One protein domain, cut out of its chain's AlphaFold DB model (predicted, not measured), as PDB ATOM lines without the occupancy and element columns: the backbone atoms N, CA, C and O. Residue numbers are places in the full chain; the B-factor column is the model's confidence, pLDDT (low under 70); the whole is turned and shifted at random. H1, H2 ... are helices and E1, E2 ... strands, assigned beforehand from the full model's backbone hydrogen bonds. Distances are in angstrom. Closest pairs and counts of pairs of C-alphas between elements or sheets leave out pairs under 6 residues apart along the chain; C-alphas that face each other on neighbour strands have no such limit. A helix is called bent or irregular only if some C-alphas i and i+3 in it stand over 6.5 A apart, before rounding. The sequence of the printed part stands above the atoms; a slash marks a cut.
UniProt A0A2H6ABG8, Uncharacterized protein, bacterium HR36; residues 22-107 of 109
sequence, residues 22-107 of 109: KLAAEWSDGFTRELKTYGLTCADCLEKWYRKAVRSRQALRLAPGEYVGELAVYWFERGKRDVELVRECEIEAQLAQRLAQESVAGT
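AT A GLANCE: This is residues 22 to 107 of the 109 residues of an uncharacterized protein of bacterium HR36 (UniProt A0A2H6ABG8). A small, strongly twisted sheet of three strands has helix H1 packed over one face, running along the strands. A second helix, H2, meets the sheet with its first residues beside E3, crosses near H1 and runs outward, and residues 100 to 107 stick out as a free arm. The printed part has 86 residues, with three strands and two helices in the order E1, E2, H1, E3, H2; the sheet runs E2, E1, E3, all antiparallel, and the class is mixed, helices and strands. The whole is compact, with a radius of gyration of the C-alphas of 13.7 A, and flat, spanning 42 by 33 by 17 A.

HOW THE PARTS SIT: In the sheet, E1, residues 22 to 28, is the inner strand, and E2, residues 33 to 41, and E3, residues 67 to 75, are the edge strands. E1 and E2 form a hairpin at 160 degrees, with N 27 and O 34 within hydrogen-bond range at 2.8 A. E1 and E3 are antiparallel at 154 degrees, with N 24 and O 72 within hydrogen-bond range at 3.0 A. H1, residues 43 to 58, is on the sheet at a height over the sheet of 7.8 A, in two layers, a helix on one face of a sheet. It lies over E1, at 3 degrees on the local plane, and only just over no other strand, with 2 of its C-alphas falling on E2 and 2 on E3. Its closest C-alphas to E2 are those of Ala 53 and Tyr 38, 5.4 A. E2, H1 and E3 make a split strand-helix-strand unit, two strands running the same way with E1 between them in the sheet; its crossover is right-handed. H2, residues 89 to 105, only grazes the sheet with residues 89 to 95; the closest C-alphas are those of Val 73 and Glu 92, 6.1 A. H1, with residues 47 to 51 alone, and H2, with residues 95 to 99 alone, only just touch, with 3 pairs of C-alphas within 8 A, the closest Glu 47 and Leu 95, 6.5 A. Their lines are only just about perpendicular, at 73 degrees. Every O i to N i+4 pair is within hydrogen-bond range in H2, and 10 of 12 in H1.

IN THESE COORDINATES: E1 begins at C-alpha 22 (33.610, 0.750, -120.620) and is 18.3 A long. E2 is 23.0 A long and bends by 59 degrees at residue 38; E3 is 23.2 A long and bends by 58 degrees at residue 70. H1, 23.1 A, is irregular, with C-alphas 44 and 47 7.1 A apart, and has a kink of 29 degrees near residue 50. H2, 24.6 A, ends at C-alpha 105 (30.676, 28.344, -123.028).

THE WHOLE: The C-alphas of Gly 79 and Thr 107, the two farthest apart, are 44.0 A apart. The printed part has no cut, and the link from E3 to H2, residues 76 to 88, is long. Mean pLDDT of the printed part is 92.1; residues 105 to 107 are under 70.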
ATOM      1  N   LYS A  22      32.353   0.829-119.874       97.44
ATOM      2  CA  LYS A  22      33.610   0.750-120.620       97.44
ATOM      3  C   LYS A  22      33.582   1.778-121.743       97.44
ATOM      4  O   LYS A  22      32.675   1.786-122.563       97.44
ATOM      5  N   LEU A  23      34.598   2.630-121.788       97.75
ATOM      6  CA  LEU A  23      34.846   3.558-122.884       97.75
ATOM      7  C   LEU A  23      35.828   2.901-123.845       97.75
ATOM      8  O   LEU A  23      36.974   2.643-123.462       97.75
ATOM      9  N   ALA A  24      35.404   2.623-125.070       97.19
ATOM     10  CA  ALA A  24      36.251   1.973-126.060       97.19
ATOM     11  C   ALA A  24      35.931   2.439-127.480       97.19
ATOM     12  O   ALA A  24      34.843   2.938-127.745       97.19
ATOM     13  N   ALA A  25      36.882   2.266-128.389       96.38
ATOM     14  CA  ALA A  25      36.657   2.417-129.821       96.38
ATOM     15  C   ALA A  25      37.108   1.147-130.536       96.38
ATOM     16  O   ALA A  25      38.063   0.504-130.092       96.38
ATOM     17  N   GLU A  26      36.464   0.814-131.651       94.94
ATOM     18  CA  GLU A  26      37.023  -0.193-132.551       94.94
ATOM     19  C   GLU A  26      38.417   0.242-133.003       94.94
ATOM     20  O   GLU A  26      38.645   1.408-133.321       94.94
ATOM     21  N   TRP A  27      39.351  -0.694-133.027       95.38
ATOM     22  CA  TRP A  27      40.675  -0.511-133.591       95.38
ATOM     23  C   TRP A  27      41.014  -1.698-134.482       95.38
ATOM     24  O   TRP A  27      40.595  -2.827-134.222       95.38
ATOM     25  N   SER A  28      41.744  -1.420-135.554       94.81
ATOM     26  CA  SER A  28      42.231  -2.424-136.487       94.81
ATOM     27  C   SER A  28      43.596  -2.020-137.013       94.81
ATOM     28  O   SER A  28      43.821  -0.835-137.244       94.81
ATOM     29  N   ASP A  29      44.471  -2.991-137.248       93.00
ATOM     30  CA  ASP A  29      45.737  -2.840-137.982       93.00
ATOM     31  C   ASP A  29      45.650  -3.369-139.428       93.00
ATOM     32  O   ASP A  29      46.655  -3.500-140.123       93.00
ATOM     33  N   GLY A  30      44.435  -3.697-139.882       90.19
ATOM     34  CA  GLY A  30      44.180  -4.337-141.172       90.19
ATOM     35  C   GLY A  30      44.201  -5.867-141.122       90.19
ATOM     36  O   GLY A  30      43.755  -6.496-142.081       90.19
ATOM     37  N   PHE A  31      44.640  -6.468-140.014       90.38
ATOM     38  CA  PHE A  31      44.659  -7.918-139.799       90.38
ATOM     39  C   PHE A  31      43.778  -8.338-138.618       90.38
ATOM     40  O   PHE A  31      42.993  -9.281-138.720       90.38
ATOM     41  N   THR A  32      43.876  -7.610-137.509       90.62
ATOM     42  CA  THR A  32      43.174  -7.871-136.253       90.62
ATOM     43  C   THR A  32      42.163  -6.765-135.987       90.62
ATOM     44  O   THR A  32      42.386  -5.613-136.347       90.62
ATOM     45  N   ARG A  33      41.037  -7.102-135.350       90.69
ATOM     46  CA  ARG A  33      40.026  -6.135-134.903       90.69
ATOM     47  C   ARG A  33      39.778  -6.300-133.416       90.69
ATOM     48  O   ARG A  33      39.443  -7.395-132.971       90.69
ATOM     49  N   GLU A  34      39.897  -5.210-132.668       91.75
ATOM     50  CA  GLU A  34      39.752  -5.201-131.212       91.75
ATOM     51  C   GLU A  34      39.016  -3.950-130.723       91.75
ATOM     52  O   GLU A  34      38.868  -2.964-131.447       91.75
ATOM     53  N   LEU A  35      38.581  -3.964-129.459       92.31
ATOM     54  CA  LEU A  35      38.124  -2.761-128.772       92.31
ATOM     55  C   LEU A  35      39.277  -2.129-127.988       92.31
ATOM     56  O   LEU A  35      39.634  -2.554-126.885       92.31
ATOM     57  N   LYS A  36      39.813  -1.031-128.520       93.81
ATOM     58  CA  LYS A  36      40.794  -0.207-127.816       93.81
ATOM     59  C   LYS A  36      40.116   0.498-126.648       93.81
ATOM     60  O   LYS A  36      39.284   1.386-126.832       93.81
ATOM     61  N   THR A  37      40.489   0.106-125.434       96.06
ATOM     62  CA  THR A  37      39.897   0.633-124.199       96.06
ATOM     63  C   THR A  37      40.552   1.952-123.793       96.06
ATOM     64  O   THR A  37      41.770   2.029-123.655       96.06
ATOM     65  N   TYR A  38      39.735   2.973-123.540       96.69
ATOM     66  CA  TYR A  38      40.158   4.276-123.019       96.69
ATOM     67  C   TYR A  38      39.874   4.444-121.522       96.69
ATOM     68  O   TYR A  38      40.525   5.259-120.866       96.69
ATOM     69  N   GLY A  39      38.934   3.679-120.957       96.12
ATOM     70  CA  GLY A  39      38.679   3.680-119.519       96.12
ATOM     71  C   GLY A  39      37.564   2.735-119.080       96.12
ATOM     72  O   GLY A  39      36.673   2.416-119.863       96.12
ATOM     73  N   LEU A  40      37.611   2.320-117.812       96.94
ATOM     74  CA  LEU A  40      36.515   1.649-117.110       96.94
ATOM     75  C   LEU A  40      36.040   2.561-115.981       96.94
ATOM     76  O   LEU A  40      36.847   3.025-115.170       96.94
ATOM     77  N   THR A  41      34.748   2.881-115.938       97.81
ATOM     78  CA  THR A  41      34.247   3.976-115.100       97.81
ATOM     79  C   THR A  41      32.965   3.610-114.372       97.81
ATOM     80  O   THR A  41      32.141   2.839-114.858       97.81
ATOM     81  N   CYS A  42      32.777   4.190-113.186       97.19
ATOM     82  CA  CYS A  42      31.447   4.287-112.589       97.19
ATOM     83  C   CYS A  42      30.614   5.354-113.332       97.19
ATOM     84  O   CYS A  42      31.162   6.098-114.152       97.19
ATOM     85  N   ALA A  43      29.315   5.446-113.039       96.88
ATOM     86  CA  ALA A  43      28.419   6.420-113.668       96.88
ATOM     87  C   ALA A  43      28.854   7.876-113.429       96.88
ATOM     88  O   ALA A  43      28.940   8.663-114.364       96.88
ATOM     89  N   ASP A  44      29.233   8.217-112.202       97.62
ATOM     90  CA  ASP A  44      29.605   9.586-111.829       97.62
ATOM     91  C   ASP A  44      30.915  10.062-112.466       97.62
ATOM     92  O   ASP A  44      31.092  11.244-112.750       97.62
ATOM     93  N   CYS A  45      31.866   9.150-112.679       98.00
ATOM     94  CA  CYS A  45      33.142   9.485-113.313       98.00
ATOM     95  C   CYS A  45      33.085   9.371-114.842       98.00
ATOM     96  O   CYS A  45      34.067   9.721-115.501       98.00
ATOM     97  N   LEU A  46      31.970   8.883-115.400       97.88
ATOM     98  CA  LEU A  46      31.824   8.601-116.824       97.88
ATOM     99  C   LEU A  46      32.109   9.839-117.666       97.88
ATOM    100  O   LEU A  46      32.911   9.773-118.590       97.88
ATOM    101  N   GLU A  47      31.510  10.976-117.321       97.06
ATOM    102  CA  GLU A  47      31.637  12.185-118.128       97.06
ATOM    103  C   GLU A  47      33.080  12.696-118.177       97.06
ATOM    104  O   GLU A  47      33.624  12.913-119.259       97.06
ATOM    105  N   LYS A  48      33.750  12.797-117.024       96.56
ATOM    106  CA  LYS A  48      35.171  13.175-116.940       96.56
ATOM    107  C   LYS A  48      36.044  12.289-117.834       96.56
ATOM    108  O   LYS A  48      36.903  12.781-118.571       96.56
ATOM    109  N   TRP A  49      35.826  10.980-117.766       97.81
ATOM    110  CA  TRP A  49      36.594  10.013-118.538       97.81
ATOM    111  C   TRP A  49      36.224   9.997-120.014       97.81
ATOM    112  O   TRP A  49      37.117   9.809-120.835       97.81
ATOM    113  N   TYR A  50      34.971  10.273-120.371       97.69
ATOM    114  CA  TYR A  50      34.547  10.435-121.757       97.69
ATOM    115  C   TYR A  50      35.315  11.582-122.418       97.69
ATOM    116  O   TYR A  50      35.936  11.393-123.462       97.69
ATOM    117  N   ARG A  51      35.414  12.744-121.757       96.38
ATOM    118  CA  ARG A  51      36.208  13.878-122.265       96.38
ATOM    119  C   ARG A  51      37.683  13.519-122.428       96.38
ATOM    120  O   ARG A  51      38.302  13.879-123.427       96.38
ATOM    121  N   LYS A  52      38.256  12.805-121.453       96.69
ATOM    122  CA  LYS A  52      39.641  12.318-121.526       96.69
ATOM    123  C   LYS A  52      39.829  11.360-122.707       96.69
ATOM    124  O   LYS A  52      40.775  11.528-123.467       96.69
ATOM    125  N   ALA A  53      38.913  10.412-122.887       97.06
ATOM    126  CA  ALA A  53      38.937   9.431-123.963       97.06
ATOM    127  C   ALA A  53      38.826  10.087-125.346       97.06
ATOM    128  O   ALA A  53      39.606   9.743-126.233       97.06
ATOM    129  N   VAL A  54      37.947  11.084-125.518       96.12
ATOM    130  CA  VAL A  54      37.847  11.871-126.761       96.12
ATOM    131  C   VAL A  54      39.190  12.521-127.097       96.12
ATOM    132  O   VAL A  54      39.684  12.352-128.211       96.12
ATOM    133  N   ARG A  55      39.830  13.191-126.127       95.50
ATOM    134  CA  ARG A  55      41.147  13.824-126.330       95.50
ATOM    135  C   ARG A  55      42.231  12.797-126.656       95.50
ATOM    136  O   ARG A  55      43.008  13.002-127.581       95.50
ATOM    137  N   SER A  56      42.277  11.684-125.922       95.06
ATOM    138  CA  SER A  56      43.244  10.608-126.163       95.06
ATOM    139  C   SER A  56      43.083   9.986-127.548       95.06
ATOM    140  O   SER A  56      44.082   9.733-128.214       95.06
ATOM    141  N   ARG A  57      41.842   9.776-128.002       95.69
ATOM    142  CA  ARG A  57      41.547   9.281-129.349       95.69
ATOM    143  C   ARG A  57      41.989  10.278-130.419       95.69
ATOM    144  O   ARG A  57      42.619   9.877-131.386       95.69
ATOM    145  N   GLN A  58      41.680  11.564-130.250       92.88
ATOM    146  CA  GLN A  58      42.069  12.617-131.199       92.88
ATOM    147  C   GLN A  58      43.591  12.795-131.299       92.88
ATOM    148  O   GLN A  58      44.100  13.133-132.361       92.88
ATOM    149  N   ALA A  59      44.319  12.548-130.207       94.00
ATOM    150  CA  ALA A  59      45.778  12.601-130.180       94.00
ATOM    151  C   ALA A  59      46.458  11.320-130.707       94.00
ATOM    152  O   ALA A  59      47.687  11.285-130.809       94.00
ATOM    153  N   LEU A  60      45.694  10.262-131.011       92.56
ATOM    154  CA  LEU A  60      46.241   8.985-131.457       92.56
ATOM    155  C   LEU A  60      46.833   9.125-132.864       92.56
ATOM    156  O   LEU A  60      46.141   9.479-133.816       92.56
ATOM    157  N   ARG A  61      48.123   8.809-132.997       92.56
ATOM    158  CA  ARG A  61      48.789   8.686-134.298       92.56
ATOM    159  C   ARG A  61      48.638   7.250-134.781       92.56
ATOM    160  O   ARG A  61      49.113   6.346-134.104       92.56
ATOM    161  N   LEU A  62      47.973   7.075-135.918       92.25
ATOM    162  CA  LEU A  62      47.775   5.777-136.559       92.25
ATOM    163  C   LEU A  62      48.942   5.475-137.502       92.25
ATOM    164  O   LEU A  62      49.391   6.358-138.239       92.25
ATOM    165  N   ALA A  63      49.426   4.239-137.482       90.50
ATOM    166  CA  ALA A  63      50.332   3.740-138.505       90.50
ATOM    167  C   ALA A  63      49.578   3.519-139.837       90.50
ATOM    168  O   ALA A  63      48.348   3.415-139.848       90.50
ATOM    169  N   PRO A  64      50.276   3.450-140.986       91.44
ATOM    170  CA  PRO A  64      49.635   3.133-142.260       91.44
ATOM    171  C   PRO A  64      48.867   1.808-142.188       91.44
ATOM    172  O   PRO A  64      49.425   0.793-141.783       91.44
ATOM    173  N   GLY A  65      47.597   1.822-142.593       91.31
ATOM    174  CA  GLY A  65      46.713   0.652-142.529       91.31
ATOM    175  C   GLY A  65      45.954   0.497-141.209       91.31
ATOM    176  O   GLY A  65      44.991  -0.266-141.166       91.31
ATOM    177  N   GLU A  66      46.306   1.257-140.167       94.25
ATOM    178  CA  GLU A  66      45.537   1.264-138.926       94.25
ATOM    179  C   GLU A  66      44.270   2.121-139.034       94.25
ATOM    180  O   GLU A  66      44.220   3.159-139.698       94.25
ATOM    181  N   TYR A  67      43.242   1.701-138.306       94.50
ATOM    182  CA  TYR A  67      41.961   2.375-138.186       94.50
ATOM    183  C   TYR A  67      41.561   2.476-136.717       94.50
ATOM    184  O   TYR A  67      41.728   1.526-135.953       94.50
ATOM    185  N   VAL A  68      40.979   3.613-136.329       96.00
ATOM    186  CA  VAL A  68      40.278   3.748-135.050       96.00
ATOM    187  C   VAL A  68      38.876   4.315-135.278       96.00
ATOM    188  O   VAL A  68      38.697   5.428-135.782       96.00
ATOM    189  N   GLY A  69      37.869   3.533-134.901       93.88
ATOM    190  CA  GLY A  69      36.458   3.888-134.986       93.88
ATOM    191  C   GLY A  69      36.069   4.955-133.975       93.88
ATOM    192  O   GLY A  69      36.920   5.514-133.284       93.88
ATOM    193  N   GLU A  70      34.785   5.287-133.914       94.00
ATOM    194  CA  GLU A  70      34.262   6.272-132.966       94.00
ATOM    195  C   GLU A  70      34.422   5.813-131.514       94.00
ATOM    196  O   GLU A  70      34.480   4.617-131.221       94.00
ATOM    197  N   LEU A  71      34.510   6.780-130.596       96.94
ATOM    198  CA  LEU A  71      34.444   6.471-129.175       96.94
ATOM    199  C   LEU A  71      33.013   6.063-128.829       96.94
ATOM    200  O   LEU A  71      32.080   6.810-129.106       96.94
ATOM    201  N   ALA A  72      32.877   4.920-128.176       97.12
ATOM    202  CA  ALA A  72      31.615   4.374-127.724       97.12
ATOM    203  C   ALA A  72      31.637   4.107-126.212       97.12
ATOM    204  O   ALA A  72      32.693   3.874-125.604       97.12
ATOM    205  N   VAL A  73      30.454   4.159-125.610       97.69
ATOM    206  CA  VAL A  73      30.181   3.812-124.217       97.69
ATOM    207  C   VAL A  73      29.484   2.465-124.234       97.69
ATOM    208  O   VAL A  73      28.466   2.293-124.892       97.69
ATOM    209  N   TYR A  74      30.019   1.512-123.490       96.94
ATOM    210  CA  TYR A  74      29.438   0.189-123.363       96.94
ATOM    211  C   TYR A  74      29.016  -0.066-121.927       96.94
ATOM    212  O   TYR A  74      29.760   0.283-121.004       96.94
ATOM    213  N   TRP A  75      27.878  -0.732-121.736       95.56
ATOM    214  CA  TRP A  75      27.552  -1.320-120.444       95.56
ATOM    215  C   TRP A  75      28.588  -2.391-120.111       95.56
ATOM    216  O   TRP A  75      28.781  -3.353-120.858       95.56
ATOM    217  N   PHE A  76      29.297  -2.199-119.003       93.06
ATOM    218  CA  PHE A  76      30.342  -3.110-118.572       93.06
ATOM    219  C   PHE A  76      29.771  -4.123-117.589       93.06
ATOM    220  O   PHE A  76      29.544  -3.830-116.414       93.06
ATOM    221  N   GLU A  77      29.605  -5.347-118.074       87.00
ATOM    222  CA  GLU A  77      29.278  -6.501-117.254       87.00
ATOM    223  C   GLU A  77      30.479  -7.448-117.192       87.00
ATOM    224  O   GLU A  77      31.151  -7.740-118.182       87.00
ATOM    225  N   ARG A  78      30.779  -7.944-115.994       80.06
ATOM    226  CA  ARG A  78      31.912  -8.846-115.800       80.06
ATOM    227  C   ARG A  78      31.656 -10.217-116.390       80.06
ATOM    228  O   ARG A  78      30.566 -10.760-116.287       80.06
ATOM    229  N   GLY A  79      32.721 -10.806-116.927       80.88
ATOM    230  CA  GLY A  79      32.661 -12.120-117.562       80.88
ATOM    231  C   GLY A  79      32.081 -12.080-118.975       80.88
ATOM    232  O   GLY A  79      32.182 -13.078-119.680       80.88
ATOM    233  N   LYS A  80      31.545 -10.935-119.415       85.75
ATOM    234  CA  LYS A  80      31.199 -10.693-120.812       85.75
ATOM    235  C   LYS A  80      32.449 -10.330-121.596       85.75
ATOM    236  O   LYS A  80      33.291  -9.559-121.133       85.75
ATOM    237  N   ARG A  81      32.576 -10.912-122.786       84.31
ATOM    238  CA  ARG A  81      33.618 -10.528-123.737       84.31
ATOM    239  C   ARG A  81      33.237  -9.221-124.415       84.31
ATOM    240  O   ARG A  81      32.066  -8.872-124.487       84.31
ATOM    241  N   ASP A  82      34.229  -8.565-124.995       84.44
ATOM    242  CA  ASP A  82      34.068  -7.292-125.701       84.44
ATOM    243  C   ASP A  82      32.992  -7.322-126.798       84.44
ATOM    244  O   ASP A  82      32.245  -6.362-126.947       84.44
ATOM    245  N   VAL A  83      32.847  -8.451-127.500       84.88
ATOM    246  CA  VAL A  83      31.815  -8.656-128.537       84.88
ATOM    247  C   VAL A  83      30.393  -8.814-127.985       84.88
ATOM    248  O   VAL A  83      29.436  -8.789-128.750       84.88
ATOM    249  N   GLU A  84      30.247  -9.022-126.676       88.25
ATOM    250  CA  GLU A  84      28.962  -9.197-125.988       88.25
ATOM    251  C   GLU A  84      28.515  -7.922-125.261       88.25
ATOM    252  O   GLU A  84      27.454  -7.913-124.638       88.25
ATOM    253  N   LEU A  85      29.328  -6.862-125.294       90.44
ATOM    254  CA  LEU A  85      29.012  -5.615-124.613       90.44
ATOM    255  C   LEU A  85      27.967  -4.817-125.394       90.44
ATOM    256  O   LEU A  85      28.050  -4.666-126.613       90.44
ATOM    257  N   VAL A  86      26.999  -4.263-124.670       93.19
ATOM    258  CA  VAL A  86      25.931  -3.446-125.249       93.19
ATOM    259  C   VAL A  86      26.395  -1.999-125.322       93.19
ATOM    260  O   VAL A  86      26.833  -1.439-124.318       93.19
ATOM    261  N   ARG A  87      26.317  -1.406-126.516       95.06
ATOM    262  CA  ARG A  87      26.623   0.009-126.744       95.06
ATOM    263  C   ARG A  87      25.460   0.885-126.273       95.06
ATOM    264  O   ARG A  87      24.320   0.675-126.678       95.06
ATOM    265  N   GLU A  88      25.767   1.894-125.472       96.12
ATOM    266  CA  GLU A  88      24.822   2.830-124.860       96.12
ATOM    267  C   GLU A  88      24.741   4.131-125.672       96.12
ATOM    268  O   GLU A  88      25.204   5.194-125.252       96.12
ATOM    269  N   CYS A  89      24.149   4.050-126.868       95.38
ATOM    270  CA  CYS A  89      24.090   5.167-127.819       95.38
ATOM    271  C   CYS A  89      23.423   6.432-127.246       95.38
ATOM    272  O   CYS A  89      23.803   7.548-127.597       95.38
ATOM    273  N   GLU A  90      22.431   6.280-126.363       96.56
ATOM    274  CA  GLU A  90      21.764   7.425-125.737       96.56
ATOM    275  C   GLU A  90      22.718   8.183-124.803       96.56
ATOM    276  O   GLU A  90      22.833   9.408-124.878       96.56
ATOM    277  N   ILE A  91      23.458   7.451-123.968       95.88
ATOM    278  CA  ILE A  91      24.449   8.025-123.054       95.88
ATOM    279  C   ILE A  91      25.560   8.718-123.847       95.88
ATOM    280  O   ILE A  91      25.955   9.832-123.506       95.88
ATOM    281  N   GLU A  92      26.035   8.100-124.930       95.62
ATOM    282  CA  GLU A  92      27.011   8.713-125.838       95.62
ATOM    283  C   GLU A  92      26.523  10.050-126.393       95.62
ATOM    284  O   GLU A  92      27.245  11.047-126.321       95.62
ATOM    285  N   ALA A  93      25.291  10.092-126.910       95.56
ATOM    286  CA  ALA A  93      24.706  11.302-127.472       95.56
ATOM    287  C   ALA A  93      24.608  12.416-126.420       95.56
ATOM    288  O   ALA A  93      24.996  13.554-126.689       95.56
ATOM    289  N   GLN A  94      24.163  12.090-125.203       96.56
ATOM    290  CA  GLN A  94      24.094  13.050-124.100       96.56
ATOM    291  C   GLN A  94      25.480  13.592-123.724       96.56
ATOM    292  O   GLN A  94      25.653  14.800-123.555       96.56
ATOM    293  N   LEU A  95      26.487  12.722-123.615       96.25
ATOM    294  CA  LEU A  95      27.858  13.116-123.280       96.25
ATOM    295  C   LEU A  95      28.493  13.979-124.375       96.25
ATOM    296  O   LEU A  95      29.159  14.971-124.071       96.25
ATOM    297  N   ALA A  96      28.269  13.634-125.643       94.44
ATOM    298  CA  ALA A  96      28.732  14.415-126.783       94.44
ATOM    299  C   ALA A  96      28.095  15.814-126.805       94.44
ATOM    300  O   ALA A  96      28.801  16.805-126.995       94.44
ATOM    301  N   GLN A  97      26.786  15.907-126.547       94.94
ATOM    302  CA  GLN A  97      26.076  17.185-126.451       94.94
ATOM    303  C   GLN A  97      26.624  18.060-125.319       94.94
ATOM    304  O   GLN A  97      26.923  19.231-125.556       94.94
ATOM    305  N   ARG A  98      26.826  17.505-124.115       94.25
ATOM    306  CA  ARG A  98      27.399  18.254-122.981       94.25
ATOM    307  C   ARG A  98      28.808  18.759-123.283       94.25
ATOM    308  O   ARG A  98      29.103  19.927-123.055       94.25
ATOM    309  N   LEU A  99      29.664  17.913-123.860       92.31
ATOM    310  CA  LEU A  99      31.021  18.309-124.249       92.31
ATOM    311  C   LEU A  99      31.025  19.437-125.298       92.31
ATOM    312  O   LEU A  99      31.856  20.347-125.235       92.31
ATOM    313  N   ALA A 100      30.093  19.403-126.253       90.50
ATOM    314  CA  ALA A 100      29.933  20.475-127.232       90.50
ATOM    315  C   ALA A 100      29.470  21.787-126.571       90.50
ATOM    316  O   ALA A 100      30.025  22.846-126.863       90.50
ATOM    317  N   GLN A 101      28.520  21.724-125.634       89.44
ATOM    318  CA  GLN A 101      28.033  22.890-124.884       89.44
ATOM    319  C   GLN A 101      29.134  23.552-124.039       89.44
ATOM    320  O   GLN A 101      29.244  24.778-124.034       89.44
ATOM    321  N   GLU A 102      29.995  22.765-123.381       83.81
ATOM    322  CA  GLU A 102      31.143  23.283-122.617       83.81
ATOM    323  C   GLU A 102      32.133  24.053-123.505       83.81
ATOM    324  O   GLU A 102      32.692  25.069-123.092       83.81
ATOM    325  N   SER A 103      32.326  23.591-124.743       75.06
ATOM    326  CA  SER A 103      33.253  24.213-125.694       75.06
ATOM    327  C   SER A 103      32.742  25.581-126.172       75.06
ATOM    328  O   SER A 103      33.527  26.511-126.344       75.06
ATOM    329  N   VAL A 104      31.422  25.739-126.318       75.06
ATOM    330  CA  VAL A 104      30.790  27.029-126.647       75.06
ATOM    331  C   VAL A 104      30.867  27.994-125.459       75.06
ATOM    332  O   VAL A 104      31.207  29.160-125.643       75.06
ATOM    333  N   ALA A 105      30.627  27.514-124.234       69.44
ATOM    334  CA  ALA A 105      30.676  28.344-123.028       69.44
ATOM    335  C   ALA A 105      32.081  28.905-122.725       69.44
ATOM    336  O   ALA A 105      32.200  30.022-122.229       69.44
ATOM    337  N   GLY A 106      33.146  28.169-123.062       57.88
ATOM    338  CA  GLY A 106      34.536  28.604-122.865       57.88
ATOM    339  C   GLY A 106      35.055  29.655-123.856       57.88
ATOM    340  O   GLY A 106      36.176  30.120-123.687       57.88
ATOM    341  N   THR A 107      34.274  30.030-124.877       57.91
ATOM    342  CA  THR A 107      34.685  31.013-125.905       57.91
ATOM    343  C   THR A 107      34.150  32.429-125.616       57.91
ATOM    344  O   THR A 107      34.396  33.356-126.381       57.91
TER     345      THR A 107